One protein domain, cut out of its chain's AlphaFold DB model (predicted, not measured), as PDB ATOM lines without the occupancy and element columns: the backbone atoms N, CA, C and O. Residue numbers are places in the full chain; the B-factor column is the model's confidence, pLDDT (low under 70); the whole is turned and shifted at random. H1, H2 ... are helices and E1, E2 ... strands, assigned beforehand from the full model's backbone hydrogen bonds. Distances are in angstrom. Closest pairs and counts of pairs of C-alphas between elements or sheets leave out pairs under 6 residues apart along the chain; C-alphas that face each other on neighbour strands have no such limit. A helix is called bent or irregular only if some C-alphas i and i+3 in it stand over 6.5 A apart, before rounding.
ATOM      1  N   ALA A  28     427.226 649.778 465.164       74.50
ATOM      2  CA  ALA A  28     427.671 649.102 463.955       74.50
ATOM      3  C   ALA A  28     426.625 649.248 462.842       74.50
ATOM      4  O   ALA A  28     425.414 649.226 463.084       74.50
ATOM      5  N   LYS A  29     427.094 649.396 461.600       76.94
ATOM      6  CA  LYS A  29     426.255 649.322 460.399       76.94
ATOM      7  C   LYS A  29     426.641 648.063 459.635       76.94
ATOM      8  O   LYS A  29     427.797 647.908 459.259       76.94
ATOM      9  N   ALA A  30     425.675 647.187 459.414       75.62
ATOM     10  CA  ALA A  30     425.847 645.943 458.690       75.62
ATOM     11  C   ALA A  30     425.099 646.005 457.359       75.62
ATOM     12  O   ALA A  30     423.981 646.517 457.282       75.62
ATOM     13  N   ARG A  31     425.741 645.485 456.313       71.75
ATOM     14  CA  ARG A  31     425.092 645.212 455.030       71.75
ATOM     15  C   ARG A  31     424.712 643.746 455.001       71.75
ATOM     16  O   ARG A  31     425.413 642.914 455.578       71.75
ATOM     17  N   THR A  32     423.661 643.414 454.282       61.78
ATOM     18  CA  THR A  32     423.330 642.023 453.982       61.78
ATOM     19  C   THR A  32     424.519 641.361 453.281       61.78
ATOM     20  O   THR A  32     424.877 641.726 452.163       61.78
ATOM     21  N   GLY A  33     425.209 640.449 453.972       62.75
ATOM     22  CA  GLY A  33     426.455 639.832 453.491       62.75
ATOM     23  C   GLY A  33     427.738 640.256 454.213       62.75
ATOM     24  O   GLY A  33     428.802 639.740 453.880       62.75
ATOM     25  N   GLY A  34     427.672 641.152 455.202       64.25
ATOM     26  CA  GLY A  34     428.831 641.505 456.020       64.25
ATOM     27  C   GLY A  34     428.479 642.291 457.281       64.25
ATOM     28  O   GLY A  34     427.931 643.394 457.212       64.25
ATOM     29  N   LEU A  35     428.859 641.733 458.432       68.31
ATOM     30  CA  LEU A  35     428.948 642.461 459.693       68.31
ATOM     31  C   LEU A  35     430.366 643.008 459.869       68.31
ATOM     32  O   LEU A  35     431.341 642.348 459.507       68.31
ATOM     33  N   ASP A  36     430.481 644.201 460.450       66.31
ATOM     34  CA  ASP A  36     431.773 644.685 460.933       66.31
ATOM     35  C   ASP A  36     432.321 643.714 461.994       66.31
ATOM     36  O   ASP A  36     431.550 643.128 462.757       66.31
ATOM     37  N   ARG A  37     433.644 643.540 462.060       64.69
ATOM     38  CA  ARG A  37     434.292 642.582 462.970       64.69
ATOM     39  C   ARG A  37     433.941 642.854 464.435       64.69
ATOM     40  O   ARG A  37     433.873 641.928 465.236       64.69
ATOM     41  N   ASP A  38     433.682 644.116 464.758       65.00
ATOM     42  CA  ASP A  38     433.398 644.570 466.115       65.00
ATOM     43  C   ASP A  38     431.883 644.691 466.396       65.00
ATOM     44  O   ASP A  38     431.476 645.161 467.456       65.00
ATOM     45  N   ALA A  39     431.016 644.249 465.476       71.62
ATOM     46  CA  ALA A  39     429.566 644.392 465.616       71.62
ATOM     47  C   ALA A  39     428.969 643.600 466.796       71.62
ATOM     48  O   ALA A  39     427.948 644.019 467.333       71.62
ATOM     49  N   GLY A  40     429.616 642.522 467.257       70.00
ATOM     50  CA  GLY A  40     429.235 641.820 468.496       70.00
ATOM     51  C   GLY A  40     429.505 642.600 469.781       70.00
ATOM     52  O   GLY A  40     428.954 642.264 470.821       70.00
ATOM     53  N   ALA A  41     430.312 643.661 469.714       71.62
ATOM     54  CA  ALA A  41     430.538 644.578 470.828       71.62
ATOM     55  C   ALA A  41     429.696 645.864 470.720       71.62
ATOM     56  O   ALA A  41     429.763 646.705 471.616       71.62
ATOM     57  N   ALA A  42     428.935 646.038 469.634       76.69
ATOM     58  CA  ALA A  42     428.129 647.229 469.424       76.69
ATOM     59  C   ALA A  42     426.857 647.200 470.276       76.69
ATOM     60  O   ALA A  42     426.166 646.189 470.366       76.69
ATOM     61  N   ASP A  43     426.497 648.351 470.831       78.56
ATOM     62  CA  ASP A  43     425.268 648.527 471.606       78.56
ATOM     63  C   ASP A  43     424.011 648.486 470.718       78.56
ATOM     64  O   ASP A  43     422.927 648.065 471.132       78.56
ATOM     65  N   ALA A  44     424.158 648.943 469.474       82.19
ATOM     66  CA  ALA A  44     423.100 648.982 468.481       82.19
ATOM     67  C   ALA A  44     423.624 648.646 467.089       82.19
ATOM     68  O   ALA A  44     424.748 648.997 466.714       82.19
ATOM     69  N   ILE A  45     422.760 648.011 466.304       85.19
ATOM     70  CA  ILE A  45     423.075 647.552 464.957       85.19
ATOM     71  C   ILE A  45     422.025 648.085 463.990       85.19
ATOM     72  O   ILE A  45     420.822 648.002 464.230       85.19
ATOM     73  N   SER A  46     422.503 648.639 462.883       88.25
ATOM     74  CA  SER A  46     421.687 649.000 461.731       88.25
ATOM     75  C   SER A  46     421.915 648.003 460.610       88.25
ATOM     76  O   SER A  46     423.054 647.873 460.161       88.25
ATOM     77  N   LEU A  47     420.858 647.359 460.126       88.44
ATOM     78  CA  LEU A  47     420.909 646.548 458.913       88.44
ATOM     79  C   LEU A  47     420.467 647.389 457.715       88.44
ATOM     80  O   LEU A  47     419.405 648.005 457.755       88.44
ATOM     81  N   VAL A  48     421.271 647.405 456.657       88.56
ATOM     82  CA  VAL A  48     420.931 648.013 455.364       88.56
ATOM     83  C   VAL A  48     420.983 646.990 454.244       88.56
ATOM     84  O   VAL A  48     421.714 646.005 454.342       88.56
ATOM     85  N   ASP A  49     420.246 647.281 453.172       86.06
ATOM     86  CA  ASP A  49     420.143 646.442 451.972       86.06
ATOM     87  C   ASP A  49     419.555 645.044 452.256       86.06
ATOM     88  O   ASP A  49     419.851 644.087 451.542       86.06
ATOM     89  N   VAL A  50     418.754 644.909 453.320       90.12
ATOM     90  CA  VAL A  50     418.093 643.654 453.723       90.12
ATOM     91  C   VAL A  50     416.742 643.488 453.039       90.12
ATOM     92  O   VAL A  50     416.010 644.460 452.843       90.12
ATOM     93  N   THR A  51     416.393 642.249 452.715       91.50
ATOM     94  CA  THR A  51     415.089 641.859 452.176       91.50
ATOM     95  C   THR A  51     414.348 640.937 453.141       91.50
ATOM     96  O   THR A  51     414.875 640.512 454.169       91.50
ATOM     97  N   VAL A  52     413.082 640.650 452.836       92.44
ATOM     98  CA  VAL A  52     412.246 639.757 453.653       92.44
ATOM     99  C   VAL A  52     412.840 638.348 453.694       92.44
ATOM    100  O   VAL A  52     412.835 637.707 454.739       92.44
ATOM    101  N   GLU A  53     413.406 637.894 452.576       92.44
ATOM    102  CA  GLU A  53     413.990 636.563 452.402       92.44
ATOM    103  C   GLU A  53     415.261 636.350 453.232       92.44
ATOM    104  O   GLU A  53     415.615 635.209 453.533       92.44
ATOM    105  N   ASP A  54     415.934 637.431 453.636       93.19
ATOM    106  CA  ASP A  54     417.096 637.338 454.515       93.19
ATOM    107  C   ASP A  54     416.699 636.864 455.923       93.19
ATOM    108  O   ASP A  54     417.515 636.238 456.603       93.19
ATOM    109  N   PHE A  55     415.453 637.100 456.351       94.44
ATOM    110  CA  PHE A  55     414.912 636.613 457.621       94.44
ATOM    111  C   PHE A  55     414.368 635.188 457.457       94.44
ATOM    112  O   PHE A  55     413.266 634.959 456.956       94.44
ATOM    113  N   ARG A  56     415.137 634.203 457.923       94.62
ATOM    114  CA  ARG A  56     414.841 632.772 457.771       94.62
ATOM    115  C   ARG A  56     413.914 632.259 458.865       94.62
ATOM    116  O   ARG A  56     414.311 631.468 459.718       94.62
ATOM    117  N   PHE A  57     412.662 632.713 458.851       94.62
ATOM    118  CA  PHE A  57     411.635 632.238 459.789       94.62
ATOM    119  C   PHE A  57     411.391 630.726 459.695       94.62
ATOM    120  O   PHE A  57     411.006 630.108 460.683       94.62
ATOM    121  N   ASP A  58     411.679 630.126 458.537       93.81
ATOM    122  CA  ASP A  58     411.646 628.679 458.310       93.81
ATOM    123  C   ASP A  58     412.695 627.907 459.129       93.81
ATOM    124  O   ASP A  58     412.508 626.727 459.406       93.81
ATOM    125  N   LEU A  59     413.772 628.576 459.552       95.19
ATOM    126  CA  LEU A  59     414.887 628.003 460.315       95.19
ATOM    127  C   LEU A  59     414.947 628.535 461.756       95.19
ATOM    128  O   LEU A  59     415.987 628.478 462.417       95.19
ATOM    129  N   MET A  60     413.843 629.103 462.238       95.25
ATOM    130  CA  MET A  60     413.759 629.705 463.561       95.25
ATOM    131  C   MET A  60     413.904 628.655 464.669       95.25
ATOM    132  O   MET A  60     413.315 627.573 464.615       95.25
ATOM    133  N   GLY A  61     414.678 629.003 465.694       94.62
ATOM    134  CA  GLY A  61     414.779 628.237 466.931       94.62
ATOM    135  C   GLY A  61     413.766 628.700 467.964       94.62
ATOM    136  O   GLY A  61     413.520 629.898 468.103       94.62
ATOM    137  N   GLU A  62     413.220 627.751 468.717       94.56
ATOM    138  CA  GLU A  62     412.240 627.995 469.772       94.56
ATOM    139  C   GLU A  62     412.761 627.498 471.120       94.56
ATOM    140  O   GLU A  62     413.328 626.406 471.236       94.56
ATOM    141  N   LEU A  63     412.531 628.296 472.160       92.50
ATOM    142  CA  LEU A  63     412.763 627.897 473.535       92.50
ATOM    143  C   LEU A  63     411.636 628.367 474.447       92.50
ATOM    144  O   LEU A  63     411.250 629.535 474.437       92.50
ATOM    145  N   HIS A  64     411.193 627.464 475.314       89.75
ATOM    146  CA  HIS A  64     410.359 627.801 476.458       89.75
ATOM    147  C   HIS A  64     411.218 627.993 477.704       89.75
ATOM    148  O   HIS A  64     412.105 627.185 477.992       89.75
ATOM    149  N   ALA A  65     410.937 629.055 478.448       84.25
ATOM    150  CA  ALA A  65     411.607 629.366 479.700       84.25
ATOM    151  C   ALA A  65     410.575 629.682 480.783       84.25
ATOM    152  O   ALA A  65     409.551 630.299 480.497       84.25
ATOM    153  N   THR A  66     410.883 629.315 482.023       80.88
ATOM    154  CA  THR A  66     410.078 629.656 483.199       80.88
ATOM    155  C   THR A  66     410.969 630.329 484.234       80.88
ATOM    156  O   THR A  66     412.071 629.859 484.508       80.88
ATOM    157  N   LEU A  67     410.500 631.447 484.785       74.25
ATOM    158  CA  LEU A  67     411.084 632.122 485.936       74.25
ATOM    159  C   LEU A  67     410.414 631.640 487.232       74.25
ATOM    160  O   LEU A  67     409.206 631.397 487.214       74.25
ATOM    161  N   PRO A  68     411.137 631.602 488.365       62.94
ATOM    162  CA  PRO A  68     412.574 631.858 488.481       62.94
ATOM    163  C   PRO A  68     413.397 630.710 487.875       62.94
ATOM    164  O   PRO A  68     413.099 629.542 488.104       62.94
ATOM    165  N   MET A  69     414.438 631.046 487.107       57.44
ATOM    166  CA  MET A  69     415.438 630.058 486.685       57.44
ATOM    167  C   MET A  69     416.180 629.547 487.930       57.44
ATOM    168  O   MET A  69     416.429 630.325 488.851       57.44
ATOM    169  N   GLU A  70     416.504 628.256 487.983       54.72
ATOM    170  CA  GLU A  70     417.317 627.694 489.068       54.72
ATOM    171  C   GLU A  70     418.717 628.340 489.044       54.72
ATOM    172  O   GLU A  70     419.445 628.196 488.065       54.72
ATOM    173  N   ASP A  71     419.085 629.073 490.101       50.06
ATOM    174  CA  ASP A  71     420.444 629.577 490.349       50.06
ATOM    175  C   ASP A  71     420.987 628.886 491.608       50.06
ATOM    176  O   ASP A  71     420.324 628.863 492.649       50.06
ATOM    177  N   GLU A  81     405.553 632.605 489.290       58.25
ATOM    178  CA  GLU A  81     406.095 631.818 488.180       58.25
ATOM    179  C   GLU A  81     405.683 632.483 486.864       58.25
ATOM    180  O   GLU A  81     404.500 632.755 486.643       58.25
ATOM    181  N   ALA A  82     406.655 632.774 486.002       72.62
ATOM    182  CA  ALA A  82     406.407 633.417 484.718       72.62
ATOM    183  C   ALA A  82     406.996 632.552 483.607       72.62
ATOM    184  O   ALA A  82     408.204 632.359 483.550       72.62
ATOM    185  N   SER A  83     406.153 632.010 482.735       81.38
ATOM    186  CA  SER A  83     406.587 631.197 481.593       81.38
ATOM    187  C   SER A  83     406.544 632.014 480.308       81.38
ATOM    188  O   SER A  83     405.572 632.733 480.090       81.38
ATOM    189  N   GLY A  84     407.528 631.880 479.430       85.88
ATOM    190  CA  GLY A  84     407.599 632.598 478.162       85.88
ATOM    191  C   GLY A  84     408.177 631.750 477.040       85.88
ATOM    192  O   GLY A  84     408.772 630.696 477.272       85.88
ATOM    193  N   THR A  85     408.006 632.241 475.818       89.38
ATOM    194  CA  THR A  85     408.643 631.702 474.616       89.38
ATOM    195  C   THR A  85     409.618 632.724 474.060       89.38
ATOM    196  O   THR A  85     409.285 633.905 473.954       89.38
ATOM    197  N   PHE A  86     410.787 632.232 473.660       91.38
ATOM    198  CA  PHE A  86     411.821 632.963 472.948       91.38
ATOM    199  C   PHE A  86     412.034 632.321 471.583       91.38
ATOM    200  O   PHE A  86     412.206 631.106 471.471       91.38
ATOM    201  N   CYS A  87     412.031 633.161 470.561       94.12
ATOM    202  CA  CYS A  87     412.195 632.792 469.173       94.12
ATOM    203  C   CYS A  87     413.474 633.442 468.644       94.12
ATOM    204  O   CYS A  87     413.633 634.659 468.755       94.12
ATOM    205  N   ALA A  88     414.378 632.645 468.082       94.81
ATOM    206  CA  ALA A  88     415.623 633.114 467.483       94.81
ATOM    207  C   ALA A  88     415.563 632.904 465.966       94.81
ATOM    208  O   ALA A  88     415.606 631.770 465.490       94.81
ATOM    209  N   VAL A  89     415.447 633.999 465.218       96.00
ATOM    210  CA  VAL A  89     415.337 634.010 463.757       96.00
ATOM    211  C   VAL A  89     416.717 634.279 463.151       96.00
ATOM    212  O   VAL A  89     417.295 635.339 463.419       96.00
ATOM    213  N   PRO A  90     417.256 633.365 462.326       94.56
ATOM    214  CA  PRO A  90     418.461 633.638 461.560       94.56
ATOM    215  C   PRO A  90     418.217 634.768 460.560       94.56
ATOM    216  O   PRO A  90     417.278 634.709 459.764       94.56
ATOM    217  N   VAL A  91     419.084 635.777 460.566       93.19
ATOM    218  CA  VAL A  91     419.133 636.797 459.516       93.19
ATOM    219  C   VAL A  91     420.380 636.547 458.691       93.19
ATOM    220  O   VAL A  91     421.494 636.494 459.212       93.19
ATOM    221  N   THR A  92     420.176 636.321 457.404       91.88
ATOM    222  CA  THR A  92     421.171 635.771 456.488       91.88
ATOM    223  C   THR A  92     421.394 636.721 455.311       91.88
ATOM    224  O   THR A  92     421.184 637.925 455.431       91.88
ATOM    225  N   HIS A  93     421.920 636.209 454.203       86.62
ATOM    226  CA  HIS A  93     422.119 636.967 452.975       86.62
ATOM    227  C   HIS A  93     421.813 636.084 451.764       86.62
ATOM    228  O   HIS A  93     421.926 634.865 451.861       86.62
ATOM    229  N   ALA A  94     421.538 636.678 450.600       82.31
ATOM    230  CA  ALA A  94     421.107 635.972 449.380       82.31
ATOM    231  C   ALA A  94     421.919 634.710 448.989       82.31
ATOM    232  O   ALA A  94     421.364 633.774 448.425       82.31
ATOM    233  N   ASN A  95     423.220 634.660 449.304       85.94
ATOM    234  CA  ASN A  95     424.100 633.513 449.009       85.94
ATOM    235  C   ASN A  95     424.459 632.644 450.230       85.94
ATOM    236  O   ASN A  95     425.440 631.903 450.188       85.94
ATOM    237  N   TRP A  96     423.749 632.801 451.345       91.69
ATOM    238  CA  TRP A  96     424.033 632.063 452.570       91.69
ATOM    239  C   TRP A  96     423.587 630.608 452.429       91.69
ATOM    240  O   TRP A  96     422.574 630.303 451.798       91.69
ATOM    241  N   THR A  97     424.341 629.703 453.041       91.44
ATOM    242  CA  THR A  97     424.029 628.272 453.089       91.44
ATOM    243  C   THR A  97     424.051 627.780 454.524       91.44
ATOM    244  O   THR A  97     424.749 628.338 455.362       91.44
ATOM    245  N   ILE A  98     423.352 626.678 454.795       91.38
ATOM    246  CA  ILE A  98     423.192 626.137 456.151       91.38
ATOM    247  C   ILE A  98     424.518 625.771 456.840       91.38
ATOM    248  O   ILE A  98     424.631 625.834 458.062       91.38
ATOM    249  N   ALA A  99     425.542 625.456 456.040       89.25
ATOM    250  CA  ALA A  99     426.895 625.153 456.496       89.25
ATOM    251  C   ALA A  99     427.699 626.399 456.909       89.25
ATOM    252  O   ALA A  99     428.738 626.274 457.555       89.25
ATOM    253  N   GLN A 100     427.262 627.596 456.513       90.69
ATOM    254  CA  GLN A 100     427.896 628.849 456.908       90.69
ATOM    255  C   GLN A 100     427.291 629.340 458.225       90.69
ATOM    256  O   GLN A 100     426.069 629.300 458.381       90.69
ATOM    257  N   PRO A 101     428.105 629.848 459.168       89.88
ATOM    258  CA  PRO A 101     427.582 630.439 460.388       89.88
ATOM    259  C   PRO A 101     426.565 631.538 460.090       89.88
ATOM    260  O   PRO A 101     426.774 632.369 459.203       89.88
ATOM    261  N   VAL A 102     425.462 631.540 460.833       90.56
ATOM    262  CA  VAL A 102     424.490 632.633 460.783       90.56
ATOM    263  C   VAL A 102     425.174 633.921 461.245       90.56
ATOM    264  O   VAL A 102     425.714 633.948 462.354       90.56
ATOM    265  N   PRO A 103     425.157 634.993 460.436       87.12
ATOM    266  CA  PRO A 103     425.880 636.217 460.763       87.12
ATOM    267  C   PRO A 103     425.178 637.046 461.842       87.12
ATOM    268  O   PRO A 103     425.819 637.871 462.490       87.12
ATOM    269  N   PHE A 104     423.865 636.868 462.014       88.00
ATOM    270  CA  PHE A 104     423.051 637.705 462.882       88.00
ATOM    271  C   PHE A 104     421.769 637.001 463.330       88.00
ATOM    272  O   PHE A 104     421.119 636.316 462.540       88.00
ATOM    273  N   TRP A 105     421.373 637.222 464.582       91.44
ATOM    274  CA  TRP A 105     420.175 636.625 465.169       91.44
ATOM    275  C   TRP A 105     419.192 637.700 465.617       91.44
ATOM    276  O   TRP A 105     419.477 638.492 466.519       91.44
ATOM    277  N   TYR A 106     418.004 637.687 465.017       93.44
ATOM    278  CA  TYR A 106     416.878 638.480 465.485       93.44
ATOM    279  C   TYR A 106     416.101 637.689 466.539       93.44
ATOM    280  O   TYR A 106     415.604 636.598 466.264       93.44
ATOM    281  N   VAL A 107     416.021 638.222 467.756       92.88
ATOM    282  CA  VAL A 107     415.362 637.564 468.884       92.88
ATOM    283  C   VAL A 107     414.024 638.240 469.160       92.88
ATOM    284  O   VAL A 107     413.919 639.466 469.208       92.88
ATOM    285  N   CYS A 108     413.002 637.419 469.365       91.69
ATOM    286  CA  CYS A 108     411.679 637.831 469.799       91.69
ATOM    287  C   CYS A 108     411.256 637.035 471.023       91.69
ATOM    288  O   CYS A 108     411.557 635.851 471.144       91.69
ATOM    289  N   ASP A 109     410.518 637.678 471.918       89.00
ATOM    290  CA  ASP A 109     409.879 637.005 473.036       89.00
ATOM    291  C   ASP A 109     408.445 637.494 473.201       89.00
ATOM    292  O   ASP A 109     408.011 638.473 472.587       89.00
ATOM    293  N   ASN A 110     407.685 636.762 474.002       86.50
ATOM    294  CA  ASN A 110     406.303 637.097 474.306       86.50
ATOM    295  C   ASN A 110     406.137 637.732 475.692       86.50
ATOM    296  O   ASN A 110     405.058 637.619 476.272       86.50
ATOM    297  N   PHE A 111     407.186 638.357 476.236       80.12
ATOM    298  CA  PHE A 111     407.165 639.023 477.541       80.12
ATOM    299  C   PHE A 111     406.583 638.153 478.668       80.12
ATOM    300  O   PHE A 111     405.749 638.611 479.449       80.12
ATOM    301  N   TRP A 112     406.999 636.885 478.736       80.31
ATOM    302  CA  TRP A 112     406.571 635.935 479.774       80.31
ATOM    303  C   TRP A 112     405.058 635.655 479.814       80.31
ATOM    304  O   TRP A 112     404.490 635.344 480.860       80.31
ATOM    305  N   ALA A 113     404.384 635.745 478.665       78.31
ATOM    306  CA  ALA A 113     402.935 635.571 478.555       78.31
ATOM    307  C   ALA A 113     402.490 634.134 478.197       78.31
ATOM    308  O   ALA A 113     401.495 633.942 477.483       78.31
ATOM    309  N   GLY A 114     403.207 633.121 478.688       80.38
ATOM    310  CA  GLY A 114     402.903 631.696 478.512       80.38
ATOM    311  C   GLY A 114     403.764 630.987 477.464       80.38
ATOM    312  O   GLY A 114     404.448 631.625 476.672       80.38
ATOM    313  N   HIS A 115     403.683 629.657 477.402       86.44
ATOM    314  CA  HIS A 115     404.266 628.892 476.293       86.44
ATOM    315  C   HIS A 115     403.460 629.095 475.012       86.44
ATOM    316  O   HIS A 115     402.235 628.949 475.014       86.44
ATOM    317  N   ARG A 116     404.155 629.426 473.929       87.12
ATOM    318  CA  ARG A 116     403.632 629.650 472.574       87.12
ATOM    319  C   ARG A 116     404.559 629.002 471.557       87.12
ATOM    320  O   ARG A 116     405.765 629.012 471.782       87.12
ATOM    321  N   ASN A 117     404.001 628.508 470.460       90.38
ATOM    322  CA  ASN A 117     404.787 628.069 469.317       90.38
ATOM    323  C   ASN A 117     405.142 629.286 468.442       90.38
ATOM    324  O   ASN A 117     404.277 630.106 468.124       90.38
ATOM    325  N   CYS A 118     406.417 629.427 468.101       92.44
ATOM    326  CA  CYS A 118     406.955 630.523 467.312       92.44
ATOM    327  C   CYS A 118     406.443 630.483 465.865       92.44
ATOM    328  O   CYS A 118     406.115 631.534 465.317       92.44
ATOM    329  N   THR A 119     406.342 629.296 465.258       92.06
ATOM    330  CA  THR A 119     405.830 629.114 463.891       92.06
ATOM    331  C   THR A 119     404.349 629.466 463.813       92.06
ATOM    332  O   THR A 119     403.983 630.321 463.011       92.06
ATOM    333  N   ASP A 120     403.514 628.925 464.706       89.94
ATOM    334  CA  ASP A 120     402.080 629.245 464.747       89.94
ATOM    335  C   ASP A 120     401.846 630.744 464.985       89.94
ATOM    336  O   ASP A 120     400.968 631.356 464.373       89.94
ATOM    337  N   ALA A 121     402.653 631.364 465.858       90.31
ATOM    338  CA  ALA A 121     402.600 632.802 466.085       90.31
ATOM    339  C   ALA A 121     402.998 633.591 464.828       90.31
ATOM    340  O   ALA A 121     402.312 634.550 464.483       90.31
ATOM    341  N   TYR A 122     404.068 633.205 464.127       91.69
ATOM    342  CA  TYR A 122     404.499 633.869 462.894       91.69
ATOM    343  C   TYR A 122     403.454 633.750 461.777       91.69
ATOM    344  O   TYR A 122     403.028 634.764 461.226       91.69
ATOM    345  N   GLU A 123     402.987 632.531 461.503       90.06
ATOM    346  CA  GLU A 123     402.011 632.219 460.448       90.06
ATOM    347  C   GLU A 123     400.600 632.722 460.767       90.06
ATOM    348  O   GLU A 123     399.704 632.659 459.924       90.06
ATOM    349  N   LYS A 124     400.396 633.241 461.984       86.62
ATOM    350  CA  LYS A 124     399.090 633.633 462.508       86.62
ATOM    351  C   LYS A 124     398.094 632.466 462.483       86.62
ATOM    352  O   LYS A 124     396.895 632.649 462.282       86.62
ATOM    353  N   ASN A 125     398.603 631.254 462.693       85.62
ATOM    354  CA  ASN A 125     397.833 630.020 462.700       85.62
ATOM    355  C   ASN A 125     397.220 629.786 464.089       85.62
ATOM    356  O   ASN A 125     397.539 628.832 464.795       85.62
ATOM    357  N   TYR A 126     396.378 630.721 464.520       73.62
ATOM    358  CA  TYR A 126     395.662 630.646 465.785       73.62
ATOM    359  C   TYR A 126     394.285 631.294 465.655       73.62
ATOM    360  O   TYR A 126     394.058 632.164 464.816       73.62
ATOM    361  N   ASP A 127     393.357 630.867 466.507       66.25
ATOM    362  CA  ASP A 127     392.031 631.466 466.566       66.25
ATOM    363  C   ASP A 127     392.120 632.878 467.173       66.25
ATOM    364  O   ASP A 127     392.459 633.048 468.349       66.25
ATOM    365  N   ASP A 128     391.843 633.897 466.352       63.78
ATOM    366  CA  ASP A 128     391.860 635.311 466.741       63.78
ATOM    367  C   ASP A 128     390.865 635.605 467.886       63.78
ATOM    368  O   ASP A 128     391.094 636.538 468.662       63.78
ATOM    369  N   GLU A 129     389.797 634.804 468.045       61.78
ATOM    370  CA  GLU A 129     388.794 634.963 469.111       61.78
ATOM    371  C   GLU A 129     389.375 634.675 470.508       61.78
ATOM    372  O   GLU A 129     388.978 635.295 471.497       61.78
ATOM    373  N   TYR A 130     390.393 633.810 470.582       54.66
ATOM    374  CA  TYR A 130     391.079 633.428 471.820       54.66
ATOM    375  C   TYR A 130     392.504 633.973 471.896       54.66
ATOM    376  O   TYR A 130     393.316 633.449 472.659       54.66
ATOM    377  N   GLY A 131     392.839 635.006 471.117       56.97
ATOM    378  CA  GLY A 131     394.172 635.603 471.086       56.97
ATOM    379  C   GLY A 131     394.607 636.149 472.451       56.97
ATOM    380  O   GLY A 131     394.434 637.328 472.751       56.97
ATOM    381  N   TRP A 132     395.208 635.300 473.286       61.34
ATOM    382  CA  TRP A 132     395.826 635.691 474.551       61.34
ATOM    383  C   TRP A 132     396.951 636.694 474.279       61.34
ATOM    384  O   TRP A 132     397.675 636.555 473.289       61.34
ATOM    385  N   TYR A 133     397.153 637.657 475.188       62.19
ATOM    386  CA  TYR A 133     398.151 638.730 475.057       62.19
ATOM    387  C   TYR A 133     399.529 638.250 474.550       62.19
ATOM    388  O   TYR A 133     400.155 638.942 473.752       62.19
ATOM    389  N   GLY A 134     399.964 637.042 474.926       68.62
ATOM    390  CA  GLY A 134     401.231 636.461 474.476       68.62
ATOM    391  C   GLY A 134     401.316 636.059 472.999       68.62
ATOM    392  O   GLY A 134     402.371 636.248 472.408       68.62
ATOM    393  N   LEU A 135     400.251 635.525 472.382       71.88
ATOM    394  CA  LEU A 135     400.284 635.133 470.958       71.88
ATOM    395  C   LEU A 135     400.387 636.363 470.063       71.88
ATOM    396  O   LEU A 135     401.269 636.453 469.213       71.88
ATOM    397  N   ARG A 136     399.520 637.348 470.315       72.94
ATOM    398  CA  ARG A 136     399.501 638.592 469.549       72.94
ATOM    399  C   ARG A 136     400.801 639.371 469.714       72.94
ATOM    400  O   ARG A 136     401.298 639.906 468.728       72.94
ATOM    401  N   ALA A 137     401.359 639.431 470.926       82.06
ATOM    402  CA  ALA A 137     402.644 640.084 471.161       82.06
ATOM    403  C   ALA A 137     403.785 639.391 470.402       82.06
ATOM    404  O   ALA A 137     404.579 640.078 469.763       82.06
ATOM    405  N   LEU A 138     403.826 638.052 470.408       89.56
ATOM    406  CA  LEU A 138     404.870 637.290 469.721       89.56
ATOM    407  C   LEU A 138     404.774 637.418 468.199       89.56
ATOM    408  O   LEU A 138     405.775 637.715 467.555       89.56
ATOM    409  N   HIS A 139     403.566 637.282 467.644       91.62
ATOM    410  CA  HIS A 139     403.295 637.537 466.228       91.62
ATOM    411  C   HIS A 139     403.740 638.946 465.829       91.62
ATOM    412  O   HIS A 139     404.486 639.121 464.868       91.62
ATOM    413  N   THR A 140     403.321 639.948 466.614       89.94
ATOM    414  CA  THR A 140     403.684 641.347 466.369       89.94
ATOM    415  C   THR A 140     405.199 641.500 466.373       89.94
ATOM    416  O   THR A 140     405.724 642.084 465.439       89.94
ATOM    417  N   CYS A 141     405.904 640.935 467.360       92.06
ATOM    418  CA  CYS A 141     407.363 640.982 467.402       92.06
ATOM    419  C   CYS A 141     407.975 640.390 466.129       92.06
ATOM    420  O   CYS A 141     408.690 641.088 465.419       92.06
ATOM    421  N   LEU A 142     407.634 639.142 465.795       95.00
ATOM    422  CA  LEU A 142     408.215 638.427 464.657       95.00
ATOM    423  C   LEU A 142     407.973 639.145 463.319       95.00
ATOM    424  O   LEU A 142     408.832 639.111 462.440       95.00
ATOM    425  N   ARG A 143     406.838 639.837 463.174       94.75
ATOM    426  CA  ARG A 143     406.478 640.582 461.961       94.75
ATOM    427  C   ARG A 143     407.104 641.970 461.851       94.75
ATOM    428  O   ARG A 143     407.168 642.478 460.736       94.75
ATOM    429  N   LEU A 144     407.598 642.579 462.934       94.31
ATOM    430  CA  LEU A 144     408.080 643.972 462.923       94.31
ATOM    431  C   LEU A 144     409.097 644.287 461.809       94.31
ATOM    432  O   LEU A 144     408.883 645.281 461.106       94.31
ATOM    433  N   PRO A 145     410.160 643.480 461.595       94.38
ATOM    434  CA  PRO A 145     411.106 643.730 460.509       94.38
ATOM    435  C   PRO A 145     410.439 643.643 459.136       94.38
ATOM    436  O   PRO A 145     410.676 644.487 458.278       94.38
ATOM    437  N   ILE A 146     409.554 642.664 458.949       95.06
ATOM    438  CA  ILE A 146     408.906 642.406 457.662       95.06
ATOM    439  C   ILE A 146     407.904 643.501 457.328       95.06
ATOM    440  O   ILE A 146     407.968 644.078 456.248       95.06
ATOM    441  N   ASP A 147     407.063 643.881 458.285       95.19
ATOM    442  CA  ASP A 147     406.125 644.987 458.129       95.19
ATOM    443  C   ASP A 147     406.853 646.309 457.824       95.19
ATOM    444  O   ASP A 147     406.325 647.173 457.126       95.19
ATOM    445  N   ALA A 148     408.061 646.515 458.361       94.25
ATOM    446  CA  ALA A 148     408.866 647.689 458.042       94.25
ATOM    447  C   ALA A 148     409.395 647.651 456.600       94.25
ATOM    448  O   ALA A 148     409.276 648.656 455.895       94.25
ATOM    449  N   LEU A 149     409.913 646.508 456.146       94.31
ATOM    450  CA  LEU A 149     410.391 646.326 454.770       94.31
ATOM    451  C   LEU A 149     409.256 646.430 453.746       94.31
ATOM    452  O   LEU A 149     409.395 647.134 452.748       94.31
ATOM    453  N   GLU A 150     408.099 645.828 454.022       94.88
ATOM    454  CA  GLU A 150     406.893 645.937 453.188       94.88
ATOM    455  C   GLU A 150     406.385 647.389 453.090       94.88
ATOM    456  O   GLU A 150     405.839 647.794 452.064       94.88
ATOM    457  N   ARG A 151     406.615 648.211 454.127       94.81
ATOM    458  CA  ARG A 151     406.351 649.664 454.110       94.81
ATOM    459  C   ARG A 151     407.440 650.489 453.411       94.81
ATOM    460  O   ARG A 151     407.315 651.712 453.347       94.81
ATOM    461  N   GLY A 152     408.484 649.855 452.882       92.38
ATOM    462  CA  GLY A 152     409.563 650.507 452.139       92.38
ATOM    463  C   GLY A 152     410.726 651.006 452.998       92.38
ATOM    464  O   GLY A 152     411.467 651.884 452.555       92.38
ATOM    465  N   ALA A 153     410.900 650.488 454.220       91.19
ATOM    466  CA  ALA A 153     412.107 650.761 454.995       91.19
ATOM    467  C   ALA A 153     413.350 650.246 454.248       91.19
ATOM    468  O   ALA A 153     413.360 649.135 453.727       91.19
ATOM    469  N   THR A 154     414.404 651.060 454.205       88.75
ATOM    470  CA  THR A 154     415.694 650.720 453.567       88.75
ATOM    471  C   THR A 154     416.800 650.441 454.585       88.75
ATOM    472  O   THR A 154     417.857 649.910 454.244       88.75
ATOM    473  N   GLU A 155     416.552 650.793 455.845       90.44
ATOM    474  CA  GLU A 155     417.420 650.541 456.984       90.44
ATOM    475  C   GLU A 155     416.547 650.101 458.164       90.44
ATOM    476  O   GLU A 155     415.506 650.705 458.425       90.44
ATOM    477  N   LEU A 156     416.967 649.045 458.857       91.62
ATOM    478  CA  LEU A 156     416.307 648.524 460.050       91.62
ATOM    479  C   LEU A 156     417.230 648.685 461.253       91.62
ATOM    480  O   LEU A 156     418.419 648.362 461.187       91.62
ATOM    481  N   HIS A 157     416.680 649.160 462.365       89.25
ATOM    482  CA  HIS A 157     417.453 649.443 463.570       89.25
ATOM    483  C   HIS A 157     417.155 648.438 464.679       89.25
ATOM    484  O   HIS A 157     415.999 648.152 465.001       89.25
ATOM    485  N   PHE A 158     418.215 647.954 465.315       88.06
ATOM    486  CA  PHE A 158     418.149 646.956 466.368       88.06
ATOM    487  C   PHE A 158     419.055 647.321 467.544       88.06
ATOM    488  O   PHE A 158     420.039 648.052 467.399       88.06
ATOM    489  N   LEU A 159     418.714 646.799 468.717       84.25
ATOM    490  CA  LEU A 159     419.496 646.933 469.944       84.25
ATOM    491  C   LEU A 159     420.122 645.590 470.286       84.25
ATOM    492  O   LEU A 159     419.439 644.567 470.210       84.25
ATOM    493  N   HIS A 160     421.392 645.589 470.691       82.00
ATOM    494  CA  HIS A 160     422.016 644.373 471.193       82.00
ATOM    495  C   HIS A 160     421.305 643.909 472.463       82.00
ATOM    496  O   HIS A 160     420.865 644.719 473.283       82.00
ATOM    497  N   LEU A 161     421.194 642.597 472.626       75.19
ATOM    498  CA  LEU A 161     420.400 641.994 473.685       75.19
ATOM    499  C   LEU A 161     420.870 642.413 475.095       75.19
ATOM    500  O   LEU A 161     420.051 642.744 475.947       75.19
ATOM    501  N   ASP A 162     422.184 642.546 475.289       64.12
ATOM    502  CA  ASP A 162     422.811 643.014 476.543       64.12
ATOM    503  C   ASP A 162     422.835 644.542 476.715       64.12
ATOM    504  O   ASP A 162     423.199 645.079 477.775       64.12
ATOM    505  N   PHE A 163     422.440 645.289 475.680       63.09
ATOM    506  CA  PHE A 163     422.348 646.738 475.783       63.09
ATOM    507  C   PHE A 163     421.162 647.160 476.657       63.09
ATOM    508  O   PHE A 163     421.227 648.201 477.307       63.09
ATOM    509  N   GLN A 164     420.108 646.358 476.791       53.38
ATOM    510  CA  GLN A 164     419.059 646.644 477.767       53.38
ATOM    511  C   GLN A 164     419.323 645.879 479.067       53.38
ATOM    512  O   GLN A 164     419.075 644.684 479.161       53.38
ATOM    513  N   GLN A 165     419.792 646.590 480.100       44.75
ATOM    514  CA  GLN A 165     419.854 646.105 481.490       44.75
ATOM    515  C   GLN A 165     418.449 645.929 482.099       44.75
ATOM    516  O   GLN A 165     418.158 646.412 483.193       44.75
ATOM    517  N   SER A 166     417.531 645.273 481.400       45.09
ATOM    518  CA  SER A 166     416.411 644.637 482.081       45.09
ATOM    519  C   SER A 166     416.993 643.490 482.907       45.09
ATOM    520  O   SER A 166     417.853 642.763 482.426       45.09
ATOM    521  N   PHE A 167     416.567 643.372 484.163       46.00
ATOM    522  CA  PHE A 167     417.050 642.447 485.204       46.00
ATOM    523  C   PHE A 167     416.899 640.941 484.869       46.00
ATOM    524  O   PHE A 167     416.935 640.099 485.761       46.00
ATOM    525  N   GLU A 168     416.696 640.595 483.602       57.16
ATOM    526  CA  GLU A 168     416.327 639.273 483.120       57.16
ATOM    527  C   GLU A 168     417.480 638.680 482.298       57.16
ATOM    528  O   GLU A 168     418.007 639.368 481.419       57.16
ATOM    529  N   PRO A 169     417.859 637.407 482.522       64.38
ATOM    530  CA  PRO A 169     418.930 636.721 481.795       64.38
ATOM    531  C   PRO A 169     418.491 636.341 480.368       64.38
ATOM    532  O   PRO A 169     418.571 635.188 479.946       64.38
ATOM    533  N   LYS A 170     417.999 637.311 479.589       72.75
ATOM    534  CA  LYS A 170     417.513 637.083 478.222       72.75
ATOM    535  C   LYS A 170     418.619 636.566 477.302       72.75
ATOM    536  O   LYS A 170     418.327 635.837 476.361       72.75
ATOM    537  N   TYR A 171     419.879 636.899 477.585       75.81
ATOM    538  CA  TYR A 171     421.028 636.442 476.805       75.81
ATOM    539  C   TYR A 171     421.169 634.923 476.824       75.81
ATOM    540  O   TYR A 171     421.143 634.298 475.765       75.81
ATOM    541  N   GLU A 172     421.224 634.324 478.013       79.12
ATOM    542  CA  GLU A 172     421.359 632.873 478.191       79.12
ATOM    543  C   GLU A 172     420.155 632.118 477.616       79.12
ATOM    544  O   GLU A 172     420.282 631.042 477.029       79.12
ATOM    545  N   ILE A 173     418.963 632.698 477.756       82.50
ATOM    546  CA  ILE A 173     417.734 632.131 477.204       82.50
ATOM    547  C   ILE A 173     417.770 632.186 475.669       82.50
ATOM    548  O   ILE A 173     417.510 631.183 475.006       82.50
ATOM    549  N   SER A 174     418.161 633.319 475.082       82.88
ATOM    550  CA  SER A 174     418.298 633.450 473.626       82.88
ATOM    551  C   SER A 174     419.366 632.512 473.047       82.88
ATOM    552  O   SER A 174     419.196 631.989 471.947       82.88
ATOM    553  N   GLU A 175     420.428 632.226 473.806       87.69
ATOM    554  CA  GLU A 175     421.456 631.253 473.430       87.69
ATOM    555  C   GLU A 175     420.902 629.828 473.370       87.69
ATOM    556  O   GLU A 175     421.162 629.060 472.451       87.69
ATOM    557  N   LYS A 176     420.050 629.452 474.315       88.88
ATOM    558  CA  LYS A 176     419.394 628.146 474.245       88.88
ATOM    559  C   LYS A 176     418.427 628.063 473.052       88.88
ATOM    560  O   LYS A 176     418.334 627.003 472.436       88.88
ATOM    561  N   ALA A 177     417.763 629.161 472.677       90.25
ATOM    562  CA  ALA A 177     416.896 629.209 471.494       90.25
ATOM    563  C   ALA A 177     417.681 629.066 470.177       90.25
ATOM    564  O   ALA A 177     417.281 628.290 469.310       90.25
ATOM    565  N   LEU A 178     418.831 629.733 470.029       90.69
ATOM    566  CA  LEU A 178     419.659 629.579 468.823       90.69
ATOM    567  C   LEU A 178     420.286 628.177 468.733       90.69
ATOM    568  O   LEU A 178     420.352 627.597 467.652       90.69
ATOM    569  N   LEU A 179     420.686 627.580 469.865       91.31
ATOM    570  CA  LEU A 179     421.188 626.201 469.880       91.31
ATOM    571  C   LEU A 179     420.094 625.210 469.462       91.31
ATOM    572  O   LEU A 179     420.381 624.231 468.774       91.31
ATOM    573  N   ARG A 180     418.828 625.479 469.809       91.69
ATOM    574  CA  ARG A 180     417.686 624.706 469.301       91.69
ATOM    575  C   ARG A 180     417.535 624.831 467.789       91.69
ATOM    576  O   ARG A 180     417.327 623.802 467.157       91.69
ATOM    577  N   ALA A 181     417.718 626.024 467.214       90.88
ATOM    578  CA  ALA A 181     417.746 626.191 465.755       90.88
ATOM    579  C   ALA A 181     418.841 625.324 465.115       90.88
ATOM    580  O   ALA A 181     418.589 624.629 464.134       90.88
ATOM    581  N   SER A 182     420.040 625.312 465.706       91.12
ATOM    582  CA  SER A 182     421.164 624.506 465.220       91.12
ATOM    583  C   SER A 182     420.863 623.010 465.231       91.12
ATOM    584  O   SER A 182     421.133 622.318 464.257       91.12
ATOM    585  N   VAL A 183     420.261 622.503 466.309       92.06
ATOM    586  CA  VAL A 183     419.924 621.077 466.425       92.06
ATOM    587  C   VAL A 183     418.763 620.690 465.512       92.06
ATOM    588  O   VAL A 183     418.796 619.627 464.904       92.06
ATOM    589  N   GLN A 184     417.723 621.520 465.439       93.25
ATOM    590  CA  GLN A 184     416.503 621.198 464.700       93.25
ATOM    591  C   GLN A 184     416.684 621.327 463.189       93.25
ATOM    592  O   GLN A 184     416.132 620.528 462.437       93.25
ATOM    593  N   HIS A 185     417.442 622.334 462.763       93.81
ATOM    594  CA  HIS A 185     417.557 622.722 461.361       93.81
ATOM    595  C   HIS A 185     418.977 622.565 460.817       93.81
ATOM    596  O   HIS A 185     419.234 622.985 459.701       93.81
ATOM    597  N   GLU A 186     419.914 622.003 461.587       93.69
ATOM    598  CA  GLU A 186     421.325 621.814 461.196       93.69
ATOM    599  C   GLU A 186     422.050 623.117 460.810       93.69
ATOM    600  O   GLU A 186     423.040 623.123 460.076       93.69
ATOM    601  N   VAL A 187     421.561 624.248 461.320       92.12
ATOM    602  CA  VAL A 187     422.118 625.571 461.046       92.12
ATOM    603  C   VAL A 187     423.438 625.746 461.793       92.12
ATOM    604  O   VAL A 187     423.508 625.560 463.012       92.12
ATOM    605  N   SER A 188     424.488 626.152 461.077       89.88
ATOM    606  CA  SER A 188     425.764 626.495 461.701       89.88
ATOM    607  C   SER A 188     425.634 627.763 462.549       89.88
ATOM    608  O   SER A 188     425.168 628.810 462.094       89.88
ATOM    609  N   VAL A 189     426.108 627.682 463.788       86.25
ATOM    610  CA  VAL A 189     426.054 628.766 464.772       86.25
ATOM    611  C   VAL A 189     427.450 629.318 465.029       86.25
ATOM    612  O   VAL A 189     428.378 628.562 465.307       86.25
ATOM    613  N   ASP A 190     427.571 630.644 465.026       85.19
ATOM    614  CA  ASP A 190     428.614 631.349 465.771       85.19
ATOM    615  C   ASP A 190     427.974 631.952 467.027       85.19
ATOM    616  O   ASP A 190     427.070 632.781 466.935       85.19
ATOM    617  N   ILE A 191     428.417 631.523 468.209       76.12
ATOM    618  CA  ILE A 191     427.896 632.009 469.497       76.12
ATOM    619  C   ILE A 191     428.179 633.504 469.723       76.12
ATOM    620  O   ILE A 191     427.485 634.167 470.498       76.12
ATOM    621  N   ASN A 192     429.179 634.040 469.015       77.38
ATOM    622  CA  ASN A 192     429.545 635.452 469.043       77.38
ATOM    623  C   ASN A 192     428.764 636.283 468.018       77.38
ATOM    624  O   ASN A 192     428.904 637.508 468.007       77.38
ATOM    625  N   ALA A 193     427.957 635.647 467.159       83.31
ATOM    626  CA  ALA A 193     427.093 636.369 466.241       83.31
ATOM    627  C   ALA A 193     426.145 637.279 467.041       83.31
ATOM    628  O   ALA A 193     425.579 636.838 468.054       83.31
ATOM    629  N   PRO A 194     425.942 638.538 466.617       85.50
ATOM    630  CA  PRO A 194     425.149 639.460 467.408       85.50
ATOM    631  C   PRO A 194     423.705 639.005 467.512       85.50
ATOM    632  O   PRO A 194     423.077 638.602 466.528       85.50
ATOM    633  N   ARG A 195     423.190 639.109 468.732       87.56
ATOM    634  CA  ARG A 195     421.798 638.845 469.074       87.56
ATOM    635  C   ARG A 195     421.135 640.159 469.382       87.56
ATOM    636  O   ARG A 195     421.632 640.937 470.199       87.56
ATOM    637  N   VAL A 196     420.010 640.405 468.733       87.62
ATOM    638  CA  VAL A 196     419.367 641.704 468.830       87.62
ATOM    639  C   VAL A 196     417.873 641.613 469.060       87.62
ATOM    640  O   VAL A 196     417.225 640.640 468.684       87.62
ATOM    641  N   TYR A 197     417.330 642.707 469.577       88.00
ATOM    642  CA  TYR A 197     415.905 642.994 469.585       88.00
ATOM    643  C   TYR A 197     415.583 644.189 468.693       88.00
ATOM    644  O   TYR A 197     416.421 645.052 468.417       88.00
ATOM    645  N   TRP A 198     414.327 644.250 468.258       89.25
ATOM    646  CA  TRP A 198     413.798 645.375 467.495       89.25
ATOM    647  C   TRP A 198     413.944 646.688 468.270       89.25
ATOM    648  O   TRP A 198     413.567 646.754 469.440       89.25
ATOM    649  N   ASN A 199     414.435 647.751 467.622       86.62
ATOM    650  CA  ASN A 199     414.413 649.091 468.208       86.62
ATOM    651  C   ASN A 199     413.034 649.747 467.981       86.62
ATOM    652  O   ASN A 199     412.715 650.080 466.841       86.62
ATOM    653  N   PRO A 200     412.216 650.027 469.011       79.38
ATOM    654  CA  PRO A 200     410.874 650.586 468.810       79.38
ATOM    655  C   PRO A 200     410.848 651.946 468.103       79.38
ATOM    656  O   PRO A 200     409.849 652.282 467.475       79.38
ATOM    657  N   ILE A 201     411.928 652.727 468.208       78.38
ATOM    658  CA  ILE A 201     411.999 654.088 467.660       78.38
ATOM    659  C   ILE A 201     412.360 654.064 466.166       78.38
ATOM    660  O   ILE A 201     412.076 655.023 465.462       78.38
ATOM    661  N   GLN A 202     412.943 652.963 465.666       84.62
ATOM    662  CA  GLN A 202     413.454 652.845 464.289       84.62
ATOM    663  C   GLN A 202     414.267 654.064 463.829       84.62
ATOM    664  O   GLN A 202     414.215 654.492 462.682       84.62
ATOM    665  N   GLU A 203     415.075 654.574 464.754       77.81
ATOM    666  CA  GLU A 203     416.103 655.579 464.524       77.81
ATOM    667  C   GLU A 203     417.448 655.017 465.004       77.81
ATOM    668  O   GLU A 203     417.484 654.098 465.837       77.81
ATOM    669  N   PRO A 204     418.582 655.563 464.538       71.19
ATOM    670  CA  PRO A 204     419.876 655.301 465.146       71.19
ATOM    671  C   PRO A 204     419.821 655.476 466.670       71.19
ATOM    672  O   PRO A 204     419.530 656.561 467.170       71.19
TER     673      PRO A 204
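Overview. This is residues 28 to 71 and 81 to 204 of the 274 residues of the protein "Unnamed product" of Ostreococcus tauri (UniProt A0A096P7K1). A strongly twisted sheet of seven strands makes the middle of the domain, with the long, kinked helix H2 over one face and the helix H3 on the other, in three layers, meaning helices on both faces of a sheet. The short helix H1 packs beside the first part of H2 and only grazes the sheet. The printed part has 168 residues, with three named helices and seven named strands in the order E1 E2 E3 E4 E5 H1 H2 E6 H3 E7; the sheet is mixed, in the order E1 E2 E6 E7 E5 E4 E3. The class is mixed, helices and strands, with under half of the residues in named elements. The whole is compact and rounded, with a radius of gyration of the C-alphas of 15.2 A and spans of 39 by 39 by 32 A.

Arrangement. In the sheet, E5, residues 104 to 109, and E4, residues 82 to 91, form a hairpin, with N 89 and O 106 2.8 A apart. Edge strand E3, residues 61 to 67, is antiparallel to E4, with N 63 and O 86 2.9 A apart. On the other side of E5, E7, residues 195 to 198, is parallel to it at 56 degrees, with N 107 and O 196 2.9 A apart. E6, residues 155 to 160, is antiparallel to E7, with N 159 and O 197 2.9 A apart. E2, residues 44 to 48, is antiparallel to E6, with N 47 and O 156 2.8 A apart. Edge strand E1, residues 28 to 31, is parallel to E2, with N 30 and O 46 2.8 A apart. H2, residues 133 to 150, is over E6 and E5 at a height over the sheet of 9.3 A; it runs along the strands, at 23 degrees to E5 on the local plane. H2 is irregular, with C-alphas 142 and 145 7.3 A apart, and has a kink of 47 degrees near residue 144. H3, residues 170 to 185, is on the opposite face; the closest C-alphas of H3 and E3, those of Ala 181 and Gly 61, are 3.8 A apart. H1, residues 118 to 123, touches residues 135 to 143 of H2 at a steep tilt of 58 degrees, the same way; their closest C-alphas, those of Ala 121 and His 139, are 4.8 A apart. H3 is apart from H1 and H2. In H1 and H3 every O i to N i+4 pair is within hydrogen-bond range; in H2, 12 of 14 are.

Along the chain. E1 begins at C-alpha 28, (427.671, 649.102, 463.955). E4 is 28.4 A long, H2 24.6 A, H3 22.1 A and E3 19.7 A, from first to last C-alpha. H2 begins at C-alpha 133, (398.151, 638.730, 475.057). E7 ends at C-alpha 198, (413.798, 645.375, 467.495).

Size, cuts and confidence. The two C-alphas farthest apart, those of Arg 37 and Glu 129, are 46.5 A apart. Residues 72 to 80 are not printed, in the link from E3 to E4, and C-alphas 71 and 81 are 14.7 A apart across this cut. The links E1 to E2, E2 to E3 and E4 to E5 are long. The mean pLDDT of the printed part is 82.6, and it is under 70 at residues 32 to 38, 68 to 71, 81, 127 to 134 and 162 to 169.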